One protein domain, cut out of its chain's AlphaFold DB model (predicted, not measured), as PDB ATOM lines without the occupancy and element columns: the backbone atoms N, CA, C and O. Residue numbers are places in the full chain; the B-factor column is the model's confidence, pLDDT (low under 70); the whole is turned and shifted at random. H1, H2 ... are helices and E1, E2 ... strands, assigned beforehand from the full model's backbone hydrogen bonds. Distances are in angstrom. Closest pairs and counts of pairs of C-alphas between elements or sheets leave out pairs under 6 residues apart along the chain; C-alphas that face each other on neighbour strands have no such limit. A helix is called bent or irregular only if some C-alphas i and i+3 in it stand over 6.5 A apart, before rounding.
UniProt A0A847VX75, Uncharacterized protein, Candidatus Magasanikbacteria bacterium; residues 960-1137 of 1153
ATOM      1  N   ALA A 960     177.934 123.744 155.360       73.56
ATOM      2  CA  ALA A 960     178.107 125.189 155.514       73.56
ATOM      3  C   ALA A 960     179.307 125.722 154.712       73.56
ATOM      4  O   ALA A 960     179.173 126.697 153.985       73.56
ATOM      5  N   GLN A 961     180.451 125.035 154.779       80.31
ATOM      6  CA  GLN A 961     181.652 125.425 154.030       80.31
ATOM      7  C   GLN A 961     181.500 125.251 152.516       80.31
ATOM      8  O   GLN A 961     182.111 125.999 151.766       80.31
ATOM      9  N   ARG A 962     180.723 124.263 152.057       83.25
ATOM     10  CA  ARG A 962     180.458 124.060 150.623       83.25
ATOM     11  C   ARG A 962     179.537 125.130 150.045       83.25
ATOM     12  O   ARG A 962     179.707 125.547 148.913       83.25
ATOM     13  N   LEU A 963     178.553 125.561 150.826       80.81
ATOM     14  CA  LEU A 963     177.604 126.598 150.425       80.81
ATOM     15  C   LEU A 963     178.234 128.002 150.409       80.81
ATOM     16  O   LEU A 963     177.705 128.901 149.759       80.81
ATOM     17  N   GLN A 964     179.369 128.183 151.087       84.81
ATOM     18  CA  GLN A 964     180.148 129.425 151.091       84.81
ATOM     19  C   GLN A 964     181.078 129.585 149.876       84.81
ATOM     20  O   GLN A 964     181.740 130.615 149.776       84.81
ATOM     21  N   SER A 965     181.138 128.609 148.963       86.19
ATOM     22  CA  SER A 965     181.961 128.700 147.752       86.19
ATOM     23  C   SER A 965     181.581 129.901 146.879       86.19
ATOM     24  O   SER A 965     180.399 130.233 146.715       86.19
ATOM     25  N   GLN A 966     182.598 130.540 146.300       84.88
ATOM     26  CA  GLN A 966     182.465 131.725 145.453       84.88
ATOM     27  C   GLN A 966     181.716 131.396 144.163       84.88
ATOM     28  O   GLN A 966     181.774 130.265 143.694       84.88
ATOM     29  N   ILE A 967     181.026 132.373 143.560       84.25
ATOM     30  CA  ILE A 967     180.089 132.135 142.439       84.25
ATOM     31  C   ILE A 967     180.720 131.419 141.230       84.25
ATOM     32  O   ILE A 967     180.084 130.589 140.593       84.25
ATOM     33  N   HIS A 968     181.986 131.676 140.951       83.69
ATOM     34  CA  HIS A 968     182.742 131.093 139.842       83.69
ATOM     35  C   HIS A 968     183.199 129.653 140.102       83.69
ATOM     36  O   HIS A 968     183.416 128.903 139.156       83.69
ATOM     37  N   ALA A 969     183.222 129.195 141.356       86.12
ATOM     38  CA  ALA A 969     183.396 127.774 141.642       86.12
ATOM     39  C   ALA A 969     182.181 126.943 141.177       86.12
ATOM     40  O   ALA A 969     182.275 125.723 141.005       86.12
ATOM     41  N   TRP A 970     181.024 127.588 140.962       87.88
ATOM     42  CA  TRP A 970     179.791 126.934 140.524       87.88
ATOM     43  C   TRP A 970     179.728 126.724 139.007       87.88
ATOM     44  O   TRP A 970     178.947 125.879 138.567       87.88
ATOM     45  N   GLY A 971     180.529 127.431 138.202       88.62
ATOM     46  CA  GLY A 971     180.515 127.291 136.746       88.62
ATOM     47  C   GLY A 971     181.179 128.441 135.985       88.62
ATOM     48  O   GLY A 971     182.107 129.066 136.483       88.62
ATOM     49  N   ASP A 972     180.714 128.695 134.765       89.88
ATOM     50  CA  ASP A 972     181.311 129.673 133.854       89.88
ATOM     51  C   ASP A 972     180.799 131.080 134.182       89.88
ATOM     52  O   ASP A 972     179.588 131.330 134.161       89.88
ATOM     53  N   PHE A 973     181.719 131.994 134.485       87.88
ATOM     54  CA  PHE A 973     181.422 133.357 134.910       87.88
ATOM     55  C   PHE A 973     181.747 134.368 133.803       87.88
ATOM     56  O   PHE A 973     182.879 134.433 133.326       87.88
ATOM     57  N   ASP A 974     180.765 135.173 133.403       86.25
ATOM     58  CA  ASP A 974     180.948 136.218 132.394       86.25
ATOM     59  C   ASP A 974     181.483 137.493 133.050       86.25
ATOM     60  O   ASP A 974     180.780 138.168 133.809       86.25
ATOM     61  N   ILE A 975     182.723 137.848 132.714       79.94
ATOM     62  CA  ILE A 975     183.418 138.999 133.294       79.94
ATOM     63  C   ILE A 975     182.779 140.339 132.890       79.94
ATOM     64  O   ILE A 975     182.816 141.291 133.665       79.94
ATOM     65  N   ASN A 976     182.143 140.438 131.713       82.19
ATOM     66  CA  ASN A 976     181.561 141.707 131.256       82.19
ATOM     67  C   ASN A 976     180.286 142.046 132.037       82.19
ATOM     68  O   ASN A 976     179.989 143.212 132.325       82.19
ATOM     69  N   THR A 977     179.491 141.023 132.353       83.00
ATOM     70  CA  THR A 977     178.192 141.202 133.007       83.00
ATOM     71  C   THR A 977     178.213 140.894 134.500       83.00
ATOM     72  O   THR A 977     177.301 141.319 135.210       83.00
ATOM     73  N   GLY A 978     179.235 140.198 134.999       82.31
ATOM     74  CA  GLY A 978     179.297 139.727 136.382       82.31
ATOM     75  C   GLY A 978     178.250 138.653 136.700       82.31
ATOM     76  O   GLY A 978     177.866 138.487 137.865       82.31
ATOM     77  N   LEU A 979     177.740 137.973 135.667       86.69
ATOM     78  CA  LEU A 979     176.704 136.946 135.753       86.69
ATOM     79  C   LEU A 979     177.307 135.547 135.608       86.69
ATOM     80  O   LEU A 979     178.328 135.349 134.954       86.69
ATOM     81  N   LEU A 980     176.627 134.558 136.185       87.75
ATOM     82  CA  LEU A 980     176.904 133.160 135.882       87.75
ATOM     83  C   LEU A 980     176.268 132.820 134.528       87.75
ATOM     84  O   LEU A 980     175.047 132.872 134.386       87.75
ATOM     85  N   GLU A 981     177.090 132.482 133.541       88.50
ATOM     86  CA  GLU A 981     176.634 132.125 132.196       88.50
ATOM     87  C   GLU A 981     176.214 130.652 132.120       88.50
ATOM     88  O   GLU A 981     175.268 130.285 131.422       88.50
ATOM     89  N   LYS A 982     176.906 129.779 132.857       91.31
ATOM     90  CA  LYS A 982     176.594 128.353 132.872       91.31
ATOM     91  C   LYS A 982     176.928 127.722 134.204       91.31
ATOM     92  O   LYS A 982     178.027 127.872 134.718       91.31
ATOM     93  N   LEU A 983     175.993 126.944 134.728       91.62
ATOM     94  CA  LEU A 983     176.172 126.174 135.943       91.62
ATOM     95  C   LEU A 983     176.819 124.815 135.637       91.62
ATOM     96  O   LEU A 983     176.392 124.083 134.740       91.62
ATOM     97  N   ASN A 984     177.826 124.438 136.419       89.75
ATOM     98  CA  ASN A 984     178.442 123.119 136.351       89.75
ATOM     99  C   ASN A 984     177.640 122.123 137.206       89.75
ATOM    100  O   ASN A 984     177.646 122.197 138.436       89.75
ATOM    101  N   GLN A 985     176.970 121.166 136.554       87.69
ATOM    102  CA  GLN A 985     176.102 120.174 137.211       87.69
ATOM    103  C   GLN A 985     176.809 119.426 138.354       87.69
ATOM    104  O   GLN A 985     176.246 119.275 139.440       87.69
ATOM    105  N   SER A 986     178.041 118.959 138.127       84.69
ATOM    106  CA  SER A 986     178.798 118.169 139.105       84.69
ATOM    107  C   SER A 986     179.185 118.997 140.329       84.69
ATOM    108  O   SER A 986     179.048 118.523 141.458       84.69
ATOM    109  N   MET A 987     179.614 120.245 140.117       85.62
ATOM    110  CA  MET A 987     179.953 121.166 141.209       85.62
ATOM    111  C   MET A 987     178.707 121.564 141.999       85.62
ATOM    112  O   MET A 987     178.708 121.451 143.223       85.62
ATOM    113  N   PHE A 988     177.609 121.915 141.318       88.38
ATOM    114  CA  PHE A 988     176.333 122.210 141.974       88.38
ATOM    115  C   PHE A 988     175.856 121.030 142.829       88.38
ATOM    116  O   PHE A 988     175.498 121.206 143.996       88.38
ATOM    117  N   SER A 989     175.905 119.809 142.283       86.38
ATOM    118  CA  SER A 989     175.552 118.587 143.012       86.38
ATOM    119  C   SER A 989     176.432 118.388 144.250       86.38
ATOM    120  O   SER A 989     175.927 118.110 145.337       86.38
ATOM    121  N   ALA A 990     177.748 118.582 144.124       81.56
ATOM    122  CA  ALA A 990     178.686 118.419 145.229       81.56
ATOM    123  C   ALA A 990     178.507 119.477 146.327       81.56
ATOM    124  O   ALA A 990     178.496 119.124 147.513       81.56
ATOM    125  N   PHE A 991     178.329 120.746 145.951       87.88
ATOM    126  CA  PHE A 991     178.164 121.844 146.900       87.88
ATOM    127  C   PHE A 991     176.860 121.755 147.679       87.88
ATOM    128  O   PHE A 991     176.835 121.976 148.889       87.88
ATOM    129  N   THR A 992     175.792 121.336 147.008       86.88
ATOM    130  CA  THR A 992     174.463 121.201 147.612       86.88
ATOM    131  C   THR A 992     174.205 119.812 148.199       86.88
ATOM    132  O   THR A 992     173.113 119.533 148.703       86.88
ATOM    133  N   LYS A 993     175.186 118.904 148.158       82.81
ATOM    134  CA  LYS A 993     175.035 117.542 148.674       82.81
ATOM    135  C   LYS A 993     174.691 117.565 150.163       82.81
ATOM    136  O   LYS A 993     175.451 118.093 150.971       82.81
ATOM    137  N   ASN A 994     173.610 116.869 150.517       77.38
ATOM    138  CA  ASN A 994     173.003 116.816 151.852       77.38
ATOM    139  C   ASN A 994     172.271 118.095 152.295       77.38
ATOM    140  O   ASN A 994     171.898 118.165 153.464       77.38
ATOM    141  N   LEU A 995     172.034 119.060 151.399       76.12
ATOM    142  CA  LEU A 995     171.124 120.172 151.668       76.12
ATOM    143  C   LEU A 995     169.704 119.623 151.838       76.12
ATOM    144  O   LEU A 995     169.112 119.087 150.898       76.12
ATOM    145  N   ASN A 996     169.180 119.702 153.056       72.75
ATOM    146  CA  ASN A 996     167.915 119.086 153.428       72.75
ATOM    147  C   ASN A 996     166.830 120.085 153.802       72.75
ATOM    148  O   ASN A 996     165.654 119.723 153.716       72.75
ATOM    149  N   ASP A 997     167.215 121.293 154.206       70.94
ATOM    150  CA  ASP A 997     166.294 122.312 154.691       70.94
ATOM    151  C   ASP A 997     166.661 123.705 154.171       70.94
ATOM    152  O   ASP A 997     167.838 124.045 154.046       70.94
ATOM    153  N   GLY A 998     165.650 124.540 153.920       64.56
ATOM    154  CA  GLY A 998     165.840 125.905 153.422       64.56
ATOM    155  C   GLY A 998     166.646 126.779 154.388       64.56
ATOM    156  O   GLY A 998     167.371 127.672 153.961       64.56
ATOM    157  N   PHE A 999     166.613 126.478 155.693       67.25
ATOM    158  CA  PHE A 999     167.415 127.178 156.701       67.25
ATOM    159  C   PHE A 999     168.928 127.040 156.470       67.25
ATOM    160  O   PHE A 999     169.694 127.933 156.836       67.25
ATOM    161  N   GLU A1000     169.391 125.942 155.870       73.62
ATOM    162  CA  GLU A1000     170.812 125.720 155.567       73.62
ATOM    163  C   GLU A1000     171.318 126.658 154.457       73.62
ATOM    164  O   GLU A1000     172.509 126.957 154.411       73.62
ATOM    165  N   LEU A1001     170.427 127.227 153.634       71.06
ATOM    166  CA  LEU A1001     170.790 128.228 152.625       71.06
ATOM    167  C   LEU A1001     171.256 129.558 153.224       71.06
ATOM    168  O   LEU A1001     171.893 130.335 152.522       71.06
ATOM    169  N   ARG A1002     171.056 129.798 154.531       72.38
ATOM    170  CA  ARG A1002     171.626 130.970 155.226       72.38
ATOM    171  C   ARG A1002     173.156 131.029 155.175       72.38
ATOM    172  O   ARG A1002     173.734 132.067 155.475       72.38
ATOM    173  N   TYR A1003     173.808 129.902 154.882       75.81
ATOM    174  CA  TYR A1003     175.257 129.835 154.706       75.81
ATOM    175  C   TYR A1003     175.713 130.333 153.330       75.81
ATOM    176  O   TYR A1003     176.896 130.615 153.166       75.81
ATOM    177  N   MET A1004     174.802 130.459 152.359       75.62
ATOM    178  CA  MET A1004     175.097 131.061 151.062       75.62
ATOM    179  C   MET A1004     175.001 132.581 151.147       75.62
ATOM    180  O   MET A1004     174.084 133.130 151.755       75.62
ATOM    181  N   ASN A1005     175.920 133.275 150.478       74.19
ATOM    182  CA  ASN A1005     175.782 134.709 150.261       74.19
ATOM    183  C   ASN A1005     174.556 134.969 149.365       74.19
ATOM    184  O   ASN A1005     174.411 134.337 148.316       74.19
ATOM    185  N   ALA A1006     173.704 135.925 149.748       71.75
ATOM    186  CA  ALA A1006     172.540 136.335 148.962       71.75
ATOM    187  C   ALA A1006     172.911 136.712 147.515       71.75
ATOM    188  O   ALA A1006     172.166 136.394 146.592       71.75
ATOM    189  N   ARG A1007     174.096 137.306 147.302       71.50
ATOM    190  CA  ARG A1007     174.616 137.629 145.962       71.50
ATOM    191  C   ARG A1007     174.876 136.378 145.125       71.50
ATOM    192  O   ARG A1007     174.479 136.326 143.967       71.50
ATOM    193  N   THR A1008     175.511 135.359 145.707       78.75
ATOM    194  CA  THR A1008     175.749 134.063 145.044       78.75
ATOM    195  C   THR A1008     174.422 133.401 144.696       78.75
ATOM    196  O   THR A1008     174.238 132.922 143.581       78.75
ATOM    197  N   LEU A1009     173.476 133.428 145.635       79.25
ATOM    198  CA  LEU A1009     172.158 132.841 145.454       79.25
ATOM    199  C   LEU A1009     171.368 133.533 144.328       79.25
ATOM    200  O   LEU A1009     170.788 132.843 143.499       79.25
ATOM    201  N   ALA A1010     171.408 134.867 144.232       80.25
ATOM    202  CA  ALA A1010     170.804 135.623 143.130       80.25
ATOM    203  C   ALA A1010     171.439 135.283 141.766       80.25
ATOM    204  O   ALA A1010     170.730 135.002 140.795       80.25
ATOM    205  N   LYS A1011     172.777 135.223 141.707       84.56
ATOM    206  CA  LYS A1011     173.527 134.912 140.478       84.56
ATOM    207  C   LYS A1011     173.234 133.511 139.930       84.56
ATOM    208  O   LYS A1011     173.202 133.349 138.714       84.56
ATOM    209  N   LEU A1012     172.929 132.526 140.784       86.62
ATOM    210  CA  LEU A1012     172.490 131.186 140.349       86.62
ATOM    211  C   LEU A1012     171.174 131.203 139.547       86.62
ATOM    212  O   LEU A1012     170.926 130.292 138.760       86.62
ATOM    213  N   PHE A1013     170.349 132.239 139.721       84.88
ATOM    214  CA  PHE A1013     169.071 132.421 139.027       84.88
ATOM    215  C   PHE A1013     169.140 133.437 137.872       84.88
ATOM    216  O   PHE A1013     168.108 133.808 137.307       84.88
ATOM    217  N   GLY A1014     170.350 133.862 137.490       83.75
ATOM    218  CA  GLY A1014     170.571 134.794 136.384       83.75
ATOM    219  C   GLY A1014     170.322 136.263 136.737       83.75
ATOM    220  O   GLY A1014     170.083 137.065 135.833       83.75
ATOM    221  N   TYR A1015     170.365 136.609 138.026       84.56
ATOM    222  CA  TYR A1015     170.288 137.986 138.511       84.56
ATOM    223  C   TYR A1015     171.676 138.532 138.839       84.56
ATOM    224  O   TYR A1015     172.513 137.842 139.426       84.56
ATOM    225  N   HIS A1016     171.918 139.790 138.495       85.31
ATOM    226  CA  HIS A1016     173.082 140.519 138.975       85.31
ATOM    227  C   HIS A1016     172.897 140.889 140.457       85.31
ATOM    228  O   HIS A1016     171.782 141.052 140.940       85.31
ATOM    229  N   GLU A1017     173.991 141.061 141.201       76.62
ATOM    230  CA  GLU A1017     173.930 141.329 142.649       76.62
ATOM    231  C   GLU A1017     173.275 142.660 143.039       76.62
ATOM    232  O   GLU A1017     172.919 142.846 144.199       76.62
ATOM    233  N   SER A1018     173.145 143.574 142.081       77.94
ATOM    234  CA  SER A1018     172.490 144.873 142.249       77.94
ATOM    235  C   SER A1018     171.016 144.865 141.842       77.94
ATOM    236  O   SER A1018     170.391 145.920 141.853       77.94
ATOM    237  N   GLU A1019     170.487 143.733 141.376       80.25
ATOM    238  CA  GLU A1019     169.109 143.633 140.902       80.25
ATOM    239  C   GLU A1019     168.196 143.117 142.008       80.25
ATOM    240  O   GLU A1019     168.492 142.117 142.668       80.25
ATOM    241  N   ASP A1020     167.059 143.786 142.174       78.12
ATOM    242  CA  ASP A1020     166.018 143.329 143.081       78.12
ATOM    243  C   ASP A1020     165.264 142.146 142.470       78.12
ATOM    244  O   ASP A1020     164.831 142.166 141.315       78.12
ATOM    245  N   ILE A1021     165.082 141.105 143.280       80.31
ATOM    246  CA  ILE A1021     164.311 139.926 142.896       80.31
ATOM    247  C   ILE A1021     162.854 140.158 143.288       80.31
ATOM    248  O   ILE A1021     162.538 140.305 144.470       80.31
ATOM    249  N   ASP A1022     161.961 140.149 142.301       73.44
ATOM    250  CA  ASP A1022     160.520 140.188 142.531       73.44
ATOM    251  C   ASP A1022     160.054 138.883 143.192       73.44
ATOM    252  O   ASP A1022     160.118 137.805 142.600       73.44
ATOM    253  N   LYS A1023     159.594 138.992 144.441       79.06
ATOM    254  CA  LYS A1023     159.068 137.871 145.239       79.06
ATOM    255  C   LYS A1023     157.540 137.855 145.294       79.06
ATOM    256  O   LYS A1023     156.952 137.082 146.050       79.06
ATOM    257  N   SER A1024     156.877 138.766 144.581       67.38
ATOM    258  CA  SER A1024     155.431 138.933 144.665       67.38
ATOM    259  C   SER A1024     154.683 137.863 143.859       67.38
ATOM    260  O   SER A1024     155.157 137.339 142.855       67.38
ATOM    261  N   GLY A1025     153.487 137.493 144.326       65.56
ATOM    262  CA  GLY A1025     152.558 136.649 143.566       65.56
ATOM    263  C   GLY A1025     152.867 135.146 143.511       65.56
ATOM    264  O   GLY A1025     152.111 134.424 142.869       65.56
ATOM    265  N   GLY A1026     153.917 134.652 144.181       70.50
ATOM    266  CA  GLY A1026     154.249 133.218 144.191       70.50
ATOM    267  C   GLY A1026     154.689 132.679 142.824       70.50
ATOM    268  O   GLY A1026     154.519 131.493 142.542       70.50
ATOM    269  N   ILE A1027     155.213 133.558 141.965       77.25
ATOM    270  CA  ILE A1027     155.733 133.225 140.639       77.25
ATOM    271  C   ILE A1027     157.243 133.429 140.661       77.25
ATOM    272  O   ILE A1027     157.736 134.492 141.030       77.25
ATOM    273  N   VAL A1028     157.980 132.413 140.232       82.62
ATOM    274  CA  VAL A1028     159.424 132.489 140.051       82.62
ATOM    275  C   VAL A1028     159.715 133.160 138.722       82.62
ATOM    276  O   VAL A1028     159.369 132.628 137.668       82.62
ATOM    277  N   ARG A1029     160.396 134.298 138.754       84.06
ATOM    278  CA  ARG A1029     160.907 134.955 137.550       84.06
ATOM    279  C   ARG A1029     162.388 134.628 137.425       84.06
ATOM    280  O   ARG A1029     163.103 134.664 138.418       84.06
ATOM    281  N   PHE A1030     162.833 134.227 136.237       82.31
ATOM    282  CA  PHE A1030     164.253 133.976 135.978       82.31
ATOM    283  C   PHE A1030     164.825 135.028 135.041       82.31
ATOM    284  O   PHE A1030     164.199 135.378 134.038       82.31
ATOM    285  N   GLY A1031     166.070 135.410 135.326       75.94
ATOM    286  CA  GLY A1031     166.858 136.309 134.501       75.94
ATOM    287  C   GLY A1031     166.509 137.782 134.713       75.94
ATOM    288  O   GLY A1031     165.367 138.208 134.539       75.94
ATOM    289  N   GLY A1032     167.527 138.550 135.094       85.81
ATOM    290  CA  GLY A1032     167.415 139.981 135.355       85.81
ATOM    291  C   GLY A1032     167.598 140.865 134.121       85.81
ATOM    292  O   GLY A1032     167.854 140.401 133.005       85.81
ATOM    293  N   GLU A1033     167.496 142.170 134.345       87.12
ATOM    294  CA  GLU A1033     167.620 143.211 133.322       87.12
ATOM    295  C   GLU A1033     169.004 143.189 132.658       87.12
ATOM    296  O   GLU A1033     169.124 143.358 131.446       87.12
ATOM    297  N   ARG A1034     170.065 142.914 133.421       89.19
ATOM    298  CA  ARG A1034     171.440 142.837 132.918       89.19
ATOM    299  C   ARG A1034     171.636 141.656 131.973       89.19
ATOM    300  O   ARG A1034     172.299 141.805 130.948       89.19
ATOM    301  N   MET A1035     171.018 140.511 132.272       89.62
ATOM    302  CA  MET A1035     171.011 139.368 131.359       89.62
ATOM    303  C   MET A1035     170.196 139.698 130.105       89.62
ATOM    304  O   MET A1035     170.663 139.457 128.996       89.62
ATOM    305  N   PHE A1036     169.018 140.310 130.256       89.38
ATOM    306  CA  PHE A1036     168.206 140.711 129.108       89.38
ATOM    307  C   PHE A1036     168.947 141.685 128.182       89.38
ATOM    308  O   PHE A1036     168.948 141.474 126.972       89.38
ATOM    309  N   LYS A1037     169.643 142.689 128.731       88.38
ATOM    310  CA  LYS A1037     170.482 143.622 127.962       88.38
ATOM    311  C   LYS A1037     171.573 142.904 127.171       88.38
ATOM    312  O   LYS A1037     171.700 143.172 125.982       88.38
ATOM    313  N   LYS A1038     172.288 141.949 127.781       88.31
ATOM    314  CA  LYS A1038     173.286 141.122 127.075       88.31
ATOM    315  C   LYS A1038     172.672 140.425 125.857       88.31
ATOM    316  O   LYS A1038     173.166 140.561 124.742       88.31
ATOM    317  N   PHE A1039     171.553 139.729 126.048       89.56
ATOM    318  CA  PHE A1039     170.871 139.042 124.948       89.56
ATOM    319  C   PHE A1039     170.288 140.017 123.913       89.56
ATOM    320  O   PHE A1039     170.242 139.703 122.727       89.56
ATOM    321  N   LEU A1040     169.858 141.210 124.323       88.81
ATOM    322  CA  LEU A1040     169.371 142.232 123.400       88.81
ATOM    323  C   LEU A1040     170.486 142.754 122.490       88.81
ATOM    324  O   LEU A1040     170.259 142.934 121.297       88.81
ATOM    325  N   GLU A1041     171.693 142.942 123.016       85.38
ATOM    326  CA  GLU A1041     172.859 143.349 122.227       85.38
ATOM    327  C   GLU A1041     173.288 142.270 121.216       85.38
ATOM    328  O   GLU A1041     173.601 142.575 120.058       85.38
ATOM    329  N   GLU A1042     173.274 141.002 121.639       84.62
ATOM    330  CA  GLU A1042     173.659 139.861 120.803       84.62
ATOM    331  C   GLU A1042     172.657 139.613 119.664       84.62
ATOM    332  O   GLU A1042     173.056 139.493 118.503       84.62
ATOM    333  N   TYR A1043     171.358 139.589 119.981       85.44
ATOM    334  CA  TYR A1043     170.298 139.167 119.055       85.44
ATOM    335  C   TYR A1043     169.529 140.335 118.416       85.44
ATOM    336  O   TYR A1043     168.760 140.125 117.489       85.44
ATOM    337  N   GLY A1044     169.740 141.578 118.855       80.06
ATOM    338  CA  GLY A1044     169.233 142.798 118.216       80.06
ATOM    339  C   GLY A1044     167.760 143.130 118.484       80.06
ATOM    340  O   GLY A1044     167.444 144.292 118.736       80.06
ATOM    341  N   THR A1045     166.848 142.152 118.464       87.06
ATOM    342  CA  THR A1045     165.415 142.386 118.727       87.06
ATOM    343  C   THR A1045     164.972 141.859 120.091       87.06
ATOM    344  O   THR A1045     165.469 140.847 120.583       87.06
ATOM    345  N   GLN A1046     163.974 142.510 120.709       87.00
ATOM    346  CA  GLN A1046     163.464 142.083 122.022       87.00
ATOM    347  C   GLN A1046     162.917 140.647 122.011       87.00
ATOM    348  O   GLN A1046     163.102 139.916 122.983       87.00
ATOM    349  N   ASN A1047     162.248 140.231 120.932       86.19
ATOM    350  CA  ASN A1047     161.650 138.898 120.842       86.19
ATOM    351  C   ASN A1047     162.712 137.803 120.685       86.19
ATOM    352  O   ASN A1047     162.638 136.776 121.366       86.19
ATOM    353  N   GLU A1048     163.716 138.024 119.834       87.19
ATOM    354  CA  GLU A1048     164.823 137.079 119.656       87.19
ATOM    355  C   GLU A1048     165.666 136.995 120.927       87.19
ATOM    356  O   GLU A1048     165.940 135.892 121.399       87.19
ATOM    357  N   ALA A1049     165.958 138.136 121.558       88.56
ATOM    358  CA  ALA A1049     166.663 138.201 122.832       88.56
ATOM    359  C   ALA A1049     165.936 137.427 123.940       88.56
ATOM    360  O   ALA A1049     166.542 136.589 124.602       88.56
ATOM    361  N   ARG A1050     164.622 137.634 124.117       88.00
ATOM    362  CA  ARG A1050     163.821 136.900 125.118       88.00
ATOM    363  C   ARG A1050     163.779 135.397 124.837       88.00
ATOM    364  O   ARG A1050     163.841 134.596 125.771       88.00
ATOM    365  N   THR A1051     163.708 135.008 123.566       88.38
ATOM    366  CA  THR A1051     163.702 133.596 123.155       88.38
ATOM    367  C   THR A1051     165.053 132.933 123.428       88.38
ATOM    368  O   THR A1051     165.112 131.863 124.040       88.38
ATOM    369  N   ALA A1052     166.145 133.584 123.028       88.94
ATOM    370  CA  ALA A1052     167.504 133.110 123.254       88.94
ATOM    371  C   ALA A1052     167.843 133.051 124.750       88.94
ATOM    372  O   ALA A1052     168.339 132.028 125.224       88.94
ATOM    373  N   MET A1053     167.476 134.086 125.510       90.62
ATOM    374  CA  MET A1053     167.629 134.145 126.964       90.62
ATOM    375  C   MET A1053     166.855 133.021 127.658       90.62
ATOM    376  O   MET A1053     167.384 132.355 128.543       90.62
ATOM    377  N   THR A1054     165.624 132.736 127.222       89.38
ATOM    378  CA  THR A1054     164.841 131.613 127.758       89.38
ATOM    379  C   THR A1054     165.530 130.275 127.516       89.38
ATOM    380  O   THR A1054     165.668 129.471 128.441       89.38
ATOM    381  N   LYS A1055     166.002 130.033 126.285       89.19
ATOM    382  CA  LYS A1055     166.747 128.810 125.949       89.19
ATOM    383  C   LYS A1055     168.018 128.695 126.791       89.19
ATOM    384  O   LYS A1055     168.334 127.607 127.267       89.19
ATOM    385  N   HIS A1056     168.714 129.810 126.993       90.50
ATOM    386  CA  HIS A1056     169.917 129.887 127.808       90.50
ATOM    387  C   HIS A1056     169.643 129.538 129.275       90.50
ATOM    388  O   HIS A1056     170.273 128.624 129.800       90.50
ATOM    389  N   ILE A1057     168.661 130.178 129.915       91.19
ATOM    390  CA  ILE A1057     168.276 129.906 131.308       91.19
ATOM    391  C   ILE A1057     167.900 128.430 131.489       91.19
ATOM    392  O   ILE A1057     168.390 127.772 132.409       91.19
ATOM    393  N   LEU A1058     167.073 127.886 130.590       90.25
ATOM    394  CA  LEU A1058     166.659 126.484 130.645       90.25
ATOM    395  C   LEU A1058     167.855 125.532 130.523       90.25
ATOM    396  O   LEU A1058     167.999 124.632 131.346       90.25
ATOM    397  N   LYS A1059     168.718 125.736 129.521       90.56
ATOM    398  CA  LYS A1059     169.829 124.827 129.201       90.56
ATOM    399  C   LYS A1059     170.998 124.936 130.182       90.56
ATOM    400  O   LYS A1059     171.575 123.916 130.545       90.56
ATOM    401  N   ASN A1060     171.362 126.152 130.579       91.25
ATOM    402  CA  ASN A1060     172.632 126.426 131.250       91.25
ATOM    403  C   ASN A1060     172.497 126.673 132.754       91.25
ATOM    404  O   ASN A1060     173.486 126.499 133.461       91.25
ATOM    405  N   LEU A1061     171.311 127.035 133.256       91.19
ATOM    406  CA  LEU A1061     171.093 127.303 134.684       91.19
ATOM    407  C   LEU A1061     170.132 126.288 135.311       91.19
ATOM    408  O   LEU A1061     170.493 125.600 136.264       91.19
ATOM    409  N   ILE A1062     168.931 126.131 134.743       91.50
ATOM    410  CA  ILE A1062     167.894 125.267 135.321       91.50
ATOM    411  C   ILE A1062     168.222 123.786 135.122       91.50
ATOM    412  O   ILE A1062     168.202 123.032 136.095       91.50
ATOM    413  N   LEU A1063     168.530 123.354 133.893       91.12
ATOM    414  CA  LEU A1063     168.809 121.944 133.610       91.12
ATOM    415  C   LEU A1063     169.924 121.388 134.514       91.12
ATOM    416  O   LEU A1063     169.666 120.375 135.166       91.12
ATOM    417  N   PRO A1064     171.107 122.030 134.641       91.00
ATOM    418  CA  PRO A1064     172.177 121.524 135.500       91.00
ATOM    419  C   PRO A1064     171.826 121.562 136.993       91.00
ATOM    420  O   PRO A1064     172.280 120.697 137.742       91.00
ATOM    421  N   ALA A1065     171.015 122.524 137.446       90.88
ATOM    422  CA  ALA A1065     170.579 122.593 138.841       90.88
ATOM    423  C   ALA A1065     169.605 121.454 139.185       90.88
ATOM    424  O   ALA A1065     169.781 120.759 140.189       90.88
ATOM    425  N   VAL A1066     168.610 121.215 138.323       89.12
ATOM    426  CA  VAL A1066     167.602 120.157 138.500       89.12
ATOM    427  C   VAL A1066     168.249 118.774 138.452       89.12
ATOM    428  O   VAL A1066     168.036 117.962 139.352       89.12
ATOM    429  N   THR A1067     169.075 118.495 137.440       86.94
ATOM    430  CA  THR A1067     169.740 117.186 137.298       86.94
ATOM    431  C   THR A1067     170.905 117.001 138.271       86.94
ATOM    432  O   THR A1067     171.271 115.864 138.578       86.94
ATOM    433  N   GLY A1068     171.494 118.091 138.772       85.69
ATOM    434  CA  GLY A1068     172.539 118.062 139.791       85.69
ATOM    435  C   GLY A1068     171.986 117.764 141.185       85.69
ATOM    436  O   GLY A1068     172.509 116.886 141.876       85.69
ATOM    437  N   ASN A1069     170.939 118.485 141.601       88.44
ATOM    438  CA  ASN A1069     170.236 118.272 142.866       88.44
ATOM    439  C   ASN A1069     168.865 118.983 142.875       88.44
ATOM    440  O   ASN A1069     168.733 120.107 143.365       88.44
ATOM    441  N   ALA A1070     167.826 118.302 142.382       86.50
ATOM    442  CA  ALA A1070     166.459 118.831 142.316       86.50
ATOM    443  C   ALA A1070     165.912 119.317 143.669       86.50
ATOM    444  O   ALA A1070     165.204 120.323 143.723       86.50
ATOM    445  N   LYS A1071     166.284 118.655 144.776       86.31
ATOM    446  CA  LYS A1071     165.902 119.086 146.127       86.31
ATOM    447  C   LYS A1071     166.488 120.451 146.456       86.31
ATOM    448  O   LYS A1071     165.767 121.336 146.903       86.31
ATOM    449  N   ALA A1072     167.790 120.615 146.235       88.56
ATOM    450  CA  ALA A1072     168.463 121.879 146.489       88.56
ATOM    451  C   ALA A1072     167.905 123.001 145.619       88.56
ATOM    452  O   ALA A1072     167.639 124.082 146.132       88.56
ATOM    453  N   PHE A1073     167.662 122.719 144.340       87.81
ATOM    454  CA  PHE A1073     167.019 123.660 143.434       87.81
ATOM    455  C   PHE A1073     165.641 124.103 143.959       87.81
ATOM    456  O   PHE A1073     165.399 125.301 144.079       87.81
ATOM    457  N   GLY A1074     164.781 123.166 144.378       85.50
ATOM    458  CA  GLY A1074     163.488 123.486 144.994       85.50
ATOM    459  C   GLY A1074     163.611 124.344 146.260       85.50
ATOM    460  O   GLY A1074     162.947 125.372 146.370       85.50
ATOM    461  N   LEU A1075     164.503 123.982 147.189       85.38
ATOM    462  CA  LEU A1075     164.737 124.753 148.421       85.38
ATOM    463  C   LEU A1075     165.277 126.165 148.144       85.38
ATOM    464  O   LEU A1075     164.938 127.110 148.854       85.38
ATOM    465  N   MET A1076     166.115 126.330 147.117       87.12
ATOM    466  CA  MET A1076     166.603 127.648 146.704       87.12
ATOM    467  C   MET A1076     165.478 128.501 146.115       87.12
ATOM    468  O   MET A1076     165.395 129.682 146.436       87.12
ATOM    469  N   LEU A1077     164.573 127.909 145.328       83.88
ATOM    470  CA  LEU A1077     163.377 128.600 144.841       83.88
ATOM    471  C   LEU A1077     162.458 129.038 145.989       83.88
ATOM    472  O   LEU A1077     162.015 130.186 146.004       83.88
ATOM    473  N   GLU A1078     162.226 128.154 146.966       83.81
ATOM    474  CA  GLU A1078     161.484 128.462 148.198       83.81
ATOM    475  C   GLU A1078     162.070 129.688 148.905       83.81
ATOM    476  O   GLU A1078     161.348 130.627 149.233       83.81
ATOM    477  N   ASN A1079     163.392 129.706 149.096       82.19
ATOM    478  CA  ASN A1079     164.080 130.754 149.842       82.19
ATOM    479  C   ASN A1079     164.149 132.095 149.091       82.19
ATOM    480  O   ASN A1079     163.889 133.149 149.674       82.19
ATOM    481  N   VAL A1080     164.502 132.070 147.804       81.94
ATOM    482  CA  VAL A1080     164.711 133.291 147.015       81.94
ATOM    483  C   VAL A1080     163.394 133.987 146.714       81.94
ATOM    484  O   VAL A1080     163.292 135.194 146.931       81.94
ATOM    485  N   PHE A1081     162.390 133.230 146.273       81.69
ATOM    486  CA  PHE A1081     161.112 133.759 145.790       81.69
ATOM    487  C   PHE A1081     159.990 133.660 146.826       81.69
ATOM    488  O   PHE A1081     158.838 133.943 146.510       81.69
ATOM    489  N   SER A1082     160.313 133.271 148.064       80.38
ATOM    490  CA  SER A1082     159.352 133.142 149.168       80.38
ATOM    491  C   SER A1082     158.155 132.243 148.825       80.38
ATOM    492  O   SER A1082     157.019 132.528 149.210       80.38
ATOM    493  N   LEU A1083     158.394 131.164 148.071       80.12
ATOM    494  CA  LEU A1083     157.342 130.211 147.714       80.12
ATOM    495  C   LEU A1083     156.897 129.417 148.944       80.12
ATOM    496  O   LEU A1083     157.666 129.202 149.882       80.12
ATOM    497  N   LYS A1084     155.660 128.914 148.930       81.75
ATOM    498  CA  LYS A1084     155.208 128.005 149.985       81.75
ATOM    499  C   LYS A1084     155.921 126.665 149.845       81.75
ATOM    500  O   LYS A1084     155.914 126.055 148.778       81.75
ATOM    501  N   ARG A1085     156.458 126.163 150.956       79.19
ATOM    502  CA  ARG A1085     157.143 124.864 151.027       79.19
ATOM    503  C   ARG A1085     156.304 123.703 150.492       79.19
ATOM    504  O   ARG A1085     156.852 122.800 149.878       79.19
ATOM    505  N   GLU A1086     154.991 123.723 150.715       78.94
ATOM    506  CA  GLU A1086     154.055 122.695 150.235       78.94
ATOM    507  C   GLU A1086     153.967 122.669 148.704       78.94
ATOM    508  O   GLU A1086     154.052 121.596 148.105       78.94
ATOM    509  N   ASP A1087     153.870 123.850 148.087       80.94
ATOM    510  CA  ASP A1087     153.812 124.013 146.632       80.94
ATOM    511  C   ASP A1087     155.137 123.549 146.011       80.94
ATOM    512  O   ASP A1087     155.163 122.748 145.077       80.94
ATOM    513  N   VAL A1088     156.266 123.951 146.606       80.81
ATOM    514  CA  VAL A1088     157.591 123.481 146.184       80.81
ATOM    515  C   VAL A1088     157.727 121.973 146.388       80.81
ATOM    516  O   VAL A1088     158.244 121.304 145.504       80.81
ATOM    517  N   ALA A1089     157.250 121.399 147.494       78.69
ATOM    518  CA  ALA A1089     157.367 119.966 147.767       78.69
ATOM    519  C   ALA A1089     156.593 119.104 146.764       78.69
ATOM    520  O   ALA A1089     157.079 118.033 146.415       78.69
ATOM    521  N   ARG A1090     155.438 119.570 146.277       79.06
ATOM    522  CA  ARG A1090     154.626 118.871 145.260       79.06
ATOM    523  C   ARG A1090     155.042 119.182 143.824       79.06
ATOM    524  O   ARG A1090     154.564 118.537 142.893       79.06
ATOM    525  N   GLY A1091     155.957 120.135 143.642       79.25
ATOM    526  CA  GLY A1091     156.360 120.613 142.325       79.25
ATOM    527  C   GLY A1091     155.319 121.526 141.673       79.25
ATOM    528  O   GLY A1091     155.365 121.704 140.459       79.25
ATOM    529  N   ASP A1092     154.421 122.134 142.450       85.25
ATOM    530  CA  ASP A1092     153.402 123.105 142.020       85.25
ATOM    531  C   ASP A1092     154.012 124.515 141.875       85.25
ATOM    532  O   ASP A1092     153.514 125.512 142.394       85.25
ATOM    533  N   ILE A1093     155.154 124.596 141.191       85.25
ATOM    534  CA  ILE A1093     155.938 125.825 141.038       85.25
ATOM    535  C   ILE A1093     155.527 126.525 139.745       85.25
ATOM    536  O   ILE A1093     155.626 125.948 138.663       85.25
ATOM    537  N   ASN A1094     155.127 127.791 139.847       86.69
ATOM    538  CA  ASN A1094     154.863 128.630 138.683       86.69
ATOM    539  C   ASN A1094     156.122 129.417 138.329       86.69
ATOM    540  O   ASN A1094     156.586 130.229 139.126       86.69
ATOM    541  N   ILE A1095     156.671 129.177 137.141       87.75
ATOM    542  CA  ILE A1095     157.848 129.877 136.628       87.75
ATOM    543  C   ILE A1095     157.432 130.723 135.426       87.75
ATOM    544  O   ILE A1095     156.796 130.236 134.494       87.75
ATOM    545  N   GLU A1096     157.808 131.994 135.434       86.25
ATOM    546  CA  GLU A1096     157.685 132.900 134.302       86.25
ATOM    547  C   GLU A1096     159.078 133.148 133.714       86.25
ATOM    548  O   GLU A1096     159.960 133.728 134.351       86.25
ATOM    549  N   LEU A1097     159.280 132.657 132.494       83.25
ATOM    550  CA  LEU A1097     160.504 132.839 131.726       83.25
ATOM    551  C   LEU A1097     160.386 134.090 130.833       83.25
ATOM    552  O   LEU A1097     159.270 134.520 130.501       83.25
ATOM    553  N   PRO A1098     161.518 134.675 130.403       78.81
ATOM    554  CA  PRO A1098     161.524 135.830 129.510       78.81
ATOM    555  C   PRO A1098     160.631 135.631 128.274       78.81
ATOM    556  O   PRO A1098     160.603 134.572 127.658       78.81
ATOM    557  N   GLY A1099     159.867 136.661 127.895       69.75
ATOM    558  CA  GLY A1099     158.903 136.549 126.786       69.75
ATOM    559  C   GLY A1099     157.524 136.036 127.196       69.75
ATOM    560  O   GLY A1099     156.714 135.737 126.325       69.75
ATOM    561  N   GLY A1100     157.239 135.963 128.501       70.06
ATOM    562  CA  GLY A1100     155.917 135.606 129.024       70.06
ATOM    563  C   GLY A1100     155.619 134.108 128.951       70.06
ATOM    564  O   GLY A1100     154.463 133.699 129.060       70.06
ATOM    565  N   ILE A1101     156.649 133.277 128.758       80.19
ATOM    566  CA  ILE A1101     156.504 131.824 128.751       80.19
ATOM    567  C   ILE A1101     156.264 131.375 130.189       80.19
ATOM    568  O   ILE A1101     157.155 131.443 131.033       80.19
ATOM    569  N   LYS A1102     155.052 130.893 130.453       84.62
ATOM    570  CA  LYS A1102     154.674 130.351 131.756       84.62
ATOM    571  C   LYS A1102     154.882 128.847 131.788       84.62
ATOM    572  O   LYS A1102     154.471 128.123 130.880       84.62
ATOM    573  N   VAL A1103     155.512 128.399 132.856       86.50
ATOM    574  CA  VAL A1103     155.721 127.008 133.212       86.50
ATOM    575  C   VAL A1103     154.931 126.775 134.489       86.50
ATOM    576  O   VAL A1103     155.270 127.311 135.539       86.50
ATOM    577  N   ASN A1104     153.852 126.008 134.377       88.94
ATOM    578  CA  ASN A1104     152.937 125.753 135.486       88.94
ATOM    579  C   ASN A1104     153.197 124.344 136.020       88.94
ATOM    580  O   ASN A1104     152.713 123.359 135.460       88.94
ATOM    581  N   GLY A1105     154.001 124.260 137.074       87.62
ATOM    582  CA  GLY A1105     154.371 123.015 137.730       87.62
ATOM    583  C   GLY A1105     155.517 122.249 137.063       87.62
ATOM    584  O   GLY A1105     155.983 122.555 135.959       87.62
ATOM    585  N   ILE A1106     155.972 121.207 137.759       87.31
ATOM    586  CA  ILE A1106     157.180 120.451 137.419       87.31
ATOM    587  C   ILE A1106     157.078 119.685 136.093       87.31
ATOM    588  O   ILE A1106     158.072 119.561 135.384       87.31
ATOM    589  N   ASP A1107     155.883 119.237 135.698       86.62
ATOM    590  CA  ASP A1107     155.667 118.593 134.393       86.62
ATOM    591  C   ASP A1107     155.906 119.537 133.230       86.62
ATOM    592  O   ASP A1107     156.550 119.179 132.244       86.62
ATOM    593  N   SER A1108     155.379 120.756 133.354       90.38
ATOM    594  CA  SER A1108     155.579 121.788 132.352       90.38
ATOM    595  C   SER A1108     157.066 122.119 132.253       90.38
ATOM    596  O   SER A1108     157.589 122.239 131.144       90.38
ATOM    597  N   LEU A1109     157.770 122.174 133.392       89.44
ATOM    598  CA  LEU A1109     159.205 122.433 133.417       89.44
ATOM    599  C   LEU A1109     159.983 121.314 132.723       89.44
ATOM    600  O   LEU A1109     160.777 121.590 131.828       89.44
ATOM    601  N   ILE A1110     159.724 120.058 133.086       89.44
ATOM    602  CA  ILE A1110     160.393 118.897 132.491       89.44
ATOM    603  C   ILE A1110     160.111 118.819 130.998       89.44
ATOM    604  O   ILE A1110     161.048 118.658 130.229       89.44
ATOM    605  N   SER A1111     158.869 119.029 130.559       89.31
ATOM    606  CA  SER A1111     158.536 119.046 129.132       89.31
ATOM    607  C   SER A1111     159.309 120.129 128.366       89.31
ATOM    608  O   SER A1111     159.787 119.874 127.260       89.31
ATOM    609  N   LYS A1112     159.504 121.319 128.953       90.06
ATOM    610  CA  LYS A1112     160.340 122.374 128.353       90.06
ATOM    611  C   LYS A1112     161.822 121.998 128.308       90.06
ATOM    612  O   LYS A1112     162.484 122.341 127.333       90.06
ATOM    613  N   LEU A1113     162.327 121.302 129.326       89.44
ATOM    614  CA  LEU A1113     163.706 120.811 129.369       89.44
ATOM    615  C   LEU A1113     163.942 119.659 128.376       89.44
ATOM    616  O   LEU A1113     164.956 119.657 127.686       89.44
ATOM    617  N   GLU A1114     162.996 118.725 128.249       87.06
ATOM    618  CA  GLU A1114     163.021 117.642 127.255       87.06
ATOM    619  C   GLU A1114     162.956 118.177 125.818       87.06
ATOM    620  O   GLU A1114     163.554 117.602 124.915       87.06
ATOM    621  N   GLY A1115     162.257 119.298 125.602       83.81
ATOM    622  CA  GLY A1115     162.161 119.963 124.301       83.81
ATOM    623  C   GLY A1115     163.437 120.685 123.845       83.81
ATOM    624  O   GLY A1115     163.441 121.273 122.761       83.81
ATOM    625  N   LEU A1116     164.512 120.686 124.642       85.00
ATOM    626  CA  LEU A1116     165.804 121.238 124.234       85.00
ATOM    627  C   LEU A1116     166.481 120.293 123.228       85.00
ATOM    628  O   LEU A1116     166.744 119.139 123.536       85.00
ATOM    629  N   ALA A1117     166.826 120.808 122.044       67.88
ATOM    630  CA  ALA A1117     167.335 120.015 120.916       67.88
ATOM    631  C   ALA A1117     168.609 119.179 121.189       67.88
ATOM    632  O   ALA A1117     168.856 118.220 120.466       67.88
ATOM    633  N   ASP A1118     169.392 119.511 122.223       73.50
ATOM    634  CA  ASP A1118     170.719 118.925 122.483       73.50
ATOM    635  C   ASP A1118     170.791 118.108 123.791       73.50
ATOM    636  O   ASP A1118     171.868 117.970 124.372       73.50
ATOM    637  N   ILE A1119     169.660 117.632 124.327       77.56
ATOM    638  CA  ILE A1119     169.645 116.872 125.588       77.56
ATOM    639  C   ILE A1119     169.933 115.380 125.356       77.56
ATOM    640  O   ILE A1119     169.372 114.758 124.454       77.56
ATOM    641  N   ALA A1120     170.807 114.785 126.176       76.00
ATOM    642  CA  ALA A1120     171.142 113.365 126.052       76.00
ATOM    643  C   ALA A1120     169.966 112.464 126.497       76.00
ATOM    644  O   ALA A1120     169.271 112.813 127.460       76.00
ATOM    645  N   PRO A1121     169.744 111.286 125.876       76.12
ATOM    646  CA  PRO A1121     168.660 110.372 126.257       76.12
ATOM    647  C   PRO A1121     168.660 109.993 127.745       76.12
ATOM    648  O   PRO A1121     167.606 109.907 128.374       76.12
ATOM    649  N   GLU A1122     169.840 109.822 128.338       76.75
ATOM    650  CA  GLU A1122     169.994 109.506 129.757       76.75
ATOM    651  C   GLU A1122     169.545 110.669 130.654       76.75
ATOM    652  O   GLU A1122     168.962 110.441 131.715       76.75
ATOM    653  N   GLN A1123     169.771 111.918 130.224       81.12
ATOM    654  CA  GLN A1123     169.311 113.111 130.941       81.12
ATOM    655  C   GLN A1123     167.789 113.262 130.855       81.12
ATOM    656  O   GLN A1123     167.165 113.640 131.842       81.12
ATOM    657  N   VAL A1124     167.181 112.917 129.716       84.12
ATOM    658  CA  VAL A1124     165.715 112.877 129.567       84.12
ATOM    659  C   VAL A1124     165.105 111.871 130.542       84.12
ATOM    660  O   VAL A1124     164.189 112.201 131.293       84.12
ATOM    661  N   GLU A1125     165.649 110.656 130.596       84.88
ATOM    662  CA  GLU A1125     165.191 109.632 131.538       84.88
ATOM    663  C   GLU A1125     165.392 110.069 133.001       84.88
ATOM    664  O   GLU A1125     164.516 109.865 133.846       84.88
ATOM    665  N   GLN A1126     166.513 110.730 133.307       86.62
ATOM    666  CA  GLN A1126     166.758 111.308 134.627       86.62
ATOM    667  C   GLN A1126     165.704 112.369 134.990       86.62
ATOM    668  O   GLN A1126     165.169 112.333 136.099       86.62
ATOM    669  N   LEU A1127     165.374 113.283 134.073       88.12
ATOM    670  CA  LEU A1127     164.362 114.319 134.289       88.12
ATOM    671  C   LEU A1127     162.981 113.721 134.562       88.12
ATOM    672  O   LEU A1127     162.317 114.144 135.506       88.12
ATOM    673  N   ARG A1128     162.568 112.695 133.808       87.25
ATOM    674  CA  ARG A1128     161.285 112.003 134.029       87.25
ATOM    675  C   ARG A1128     161.192 111.386 135.416       87.25
ATOM    676  O   ARG A1128     160.161 111.510 136.080       87.25
ATOM    677  N   ARG A1129     162.276 110.754 135.878       86.81
ATOM    678  CA  ARG A1129     162.363 110.204 137.240       86.81
ATOM    679  C   ARG A1129     162.261 111.302 138.289       86.81
ATOM    680  O   ARG A1129     161.438 111.180 139.192       86.81
ATOM    681  N   ILE A1130     163.018 112.390 138.120       86.25
ATOM    682  CA  ILE A1130     162.961 113.563 139.003       86.25
ATOM    683  C   ILE A1130     161.531 114.107 139.074       86.25
ATOM    684  O   ILE A1130     161.024 114.324 140.167       86.25
ATOM    685  N   GLY A1131     160.841 114.267 137.944       86.00
ATOM    686  CA  GLY A1131     159.453 114.735 137.922       86.00
ATOM    687  C   GLY A1131     158.498 113.839 138.691       86.00
ATOM    688  O   GLY A1131     157.679 114.323 139.473       86.00
ATOM    689  N   ALA A1132     158.620 112.526 138.502       86.06
ATOM    690  CA  ALA A1132     157.802 111.555 139.212       86.06
ATOM    691  C   ALA A1132     158.051 111.585 140.730       86.06
ATOM    692  O   ALA A1132     157.091 111.527 141.498       86.06
ATOM    693  N   ASP A1133     159.310 111.694 141.162       83.06
ATOM    694  CA  ASP A1133     159.675 111.804 142.579       83.06
ATOM    695  C   ASP A1133     159.181 113.124 143.188       83.06
ATOM    696  O   ASP A1133     158.661 113.139 144.307       83.06
ATOM    697  N   TRP A1134     159.286 114.229 142.442       84.56
ATOM    698  CA  TRP A1134     158.872 115.554 142.901       84.56
ATOM    699  C   TRP A1134     157.368 115.608 143.167       84.56
ATOM    700  O   TRP A1134     156.947 115.995 144.252       84.56
ATOM    701  N   LYS A1135     156.552 115.106 142.235       82.25
ATOM    702  CA  LYS A1135     155.092 115.024 142.407       82.25
ATOM    703  C   LYS A1135     154.660 114.214 143.620       82.25
ATOM    704  O   LYS A1135     153.626 114.490 144.220       82.25
ATOM    705  N   ARG A1136     155.424 113.173 143.961       78.50
ATOM    706  CA  ARG A1136     155.143 112.328 145.127       78.50
ATOM    707  C   ARG A1136     155.537 112.994 146.450       78.50
ATOM    708  O   ARG A1136     155.330 112.388 147.498       78.50
ATOM    709  N   GLY A1137     156.115 114.199 146.423       68.00
ATOM    710  CA  GLY A1137     156.673 114.861 147.602       68.00
ATOM    711  C   GLY A1137     158.000 114.261 148.073       68.00
ATOM    712  O   GLY A1137     158.576 114.731 149.053       68.00
TER     713      GLY A1137
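AT A GLANCE: This is residues 960 to 1137 of the 1153 residues of an uncharacterized protein of Candidatus Magasanikbacteria bacterium (UniProt A0A847VX75). A long bent helix, H7, runs through the middle of the body; on one side of its first arm, H7a, pack the hairpin of E1 and E2 and the helix H3, and on the other side the helical hairpin of H9 and H10, with the small sheet E3 E4 E5 next to H9. H6 folds back on H7a at one end of the longest axis, and the second arm, H7b, folds back past H4, H5 and H8. The printed part has 178 residues with ten named helices and five named strands, in the order H1 H2 E1 E2 H3 H4 H5 E3 H6 H7 H8 E4 E5 H9 H10, mostly helix; the sheet E3 E4 E5 is mixed, and E1 and E2 are antiparallel. The whole is compact, with a radius of gyration of the C-alphas of 15.2 A and spans of 43 by 34 by 33 A.

HOW THE PARTS SIT: H1, residues 960 to 963, touches H4, residues 998 to 1003, their closest C-alphas, of Ala 960 and Tyr 1003, 5.5 A apart. H2, residues 967 to 970, only just touches H3, residues 985 to 991, with 3 pairs of C-alphas within 8 A, the closest those of Trp 970 and Met 987 at 5.8 A. E1, residues 971 to 974, and E2, residues 979 to 983, form an antiparallel hairpin, with N 972 and O 982 within hydrogen-bond range at 2.8 A. The hub is H7, residues 1046 to 1081, assigned as one helix by its hydrogen bonds but bent, with C-alphas 1068 and 1071 9.2 A apart; its arms H7a, residues 1046 to 1068, and H7b, residues 1071 to 1081, stand at a steep tilt of 47 degrees. These arms only just touch, with 3 pairs of C-alphas within 8 A, and only at the corner, closest at the C-alphas of Ala 1065 and Phe 1073, 5.9 A. The closest C-alphas of E2 and H7a, those of Lys 982 and Asn 1060, are 4.7 A apart. H3 touches residues 1064 to 1068 of H7a at a steep tilt of 55 degrees, closest at the C-alphas of Ser 989 and Gly 1068, 4.4 A. H4 touches H7b, about perpendicular at 81 degrees, closest at the C-alphas of Gly 998 and Leu 1075, 5.2 A. H5, residues 1006 to 1011, only just touches H7b, with 3 pairs of C-alphas within 8 A, the closest those of Ala 1010 and Val 1080 at 7.6 A. E3, residues 1027 to 1029, is the parallel neighbour of E4, residues 1094 to 1097, with N 1028 and O 1094 at 2.8 A; E4 and E5, residues 1101 to 1104, form an antiparallel hairpin, with N 1095 and O 1103 at 2.8 A. H6, residues 1033 to 1043, touches residues 1046 to 1053 of H7a, closest at the C-alphas of Phe 1039 and Ala 1049, 4.8 A. H8, residues 1085 to 1090, forms a helical hairpin with H7b, closest at the C-alphas of Gly 1074 and Val 1088, 6.0 A. H9, residues 1105 to 1114, and H10, residues 1121 to 1135, form a helical hairpin at a shallow tilt of 1 degrees, and each is about perpendicular to H7a at 79 degrees and touches it. Every O i to N i+4 pair is within hydrogen-bond range in H3, H5, H6, H7b, H8, H9 and H10; in H7a 16 of 19 are, and in H4 0 of 2, beside 3 of 3 O i to N i+3 pairs.

IN THESE COORDINATES: H1 begins at C-alpha 960, (178.107, 125.189, 155.514). H7a measures 31.2 A, H7b 15.4 A, H6 15.1 A and H9 14.6 A. H10 measures 21.6 A and ends at C-alpha 1135, (155.092, 115.024, 142.407).

THE WHOLE: The C-alphas farthest apart, those of Gly 1044 and Arg 1136, are 43.0 A apart. The printed part has no cut, and its one long link joins H5 to E3. The mean pLDDT of the printed part is 83.3; residues 998 to 999, 1024 to 1025, 1099, 1117 and 1137 are under 70.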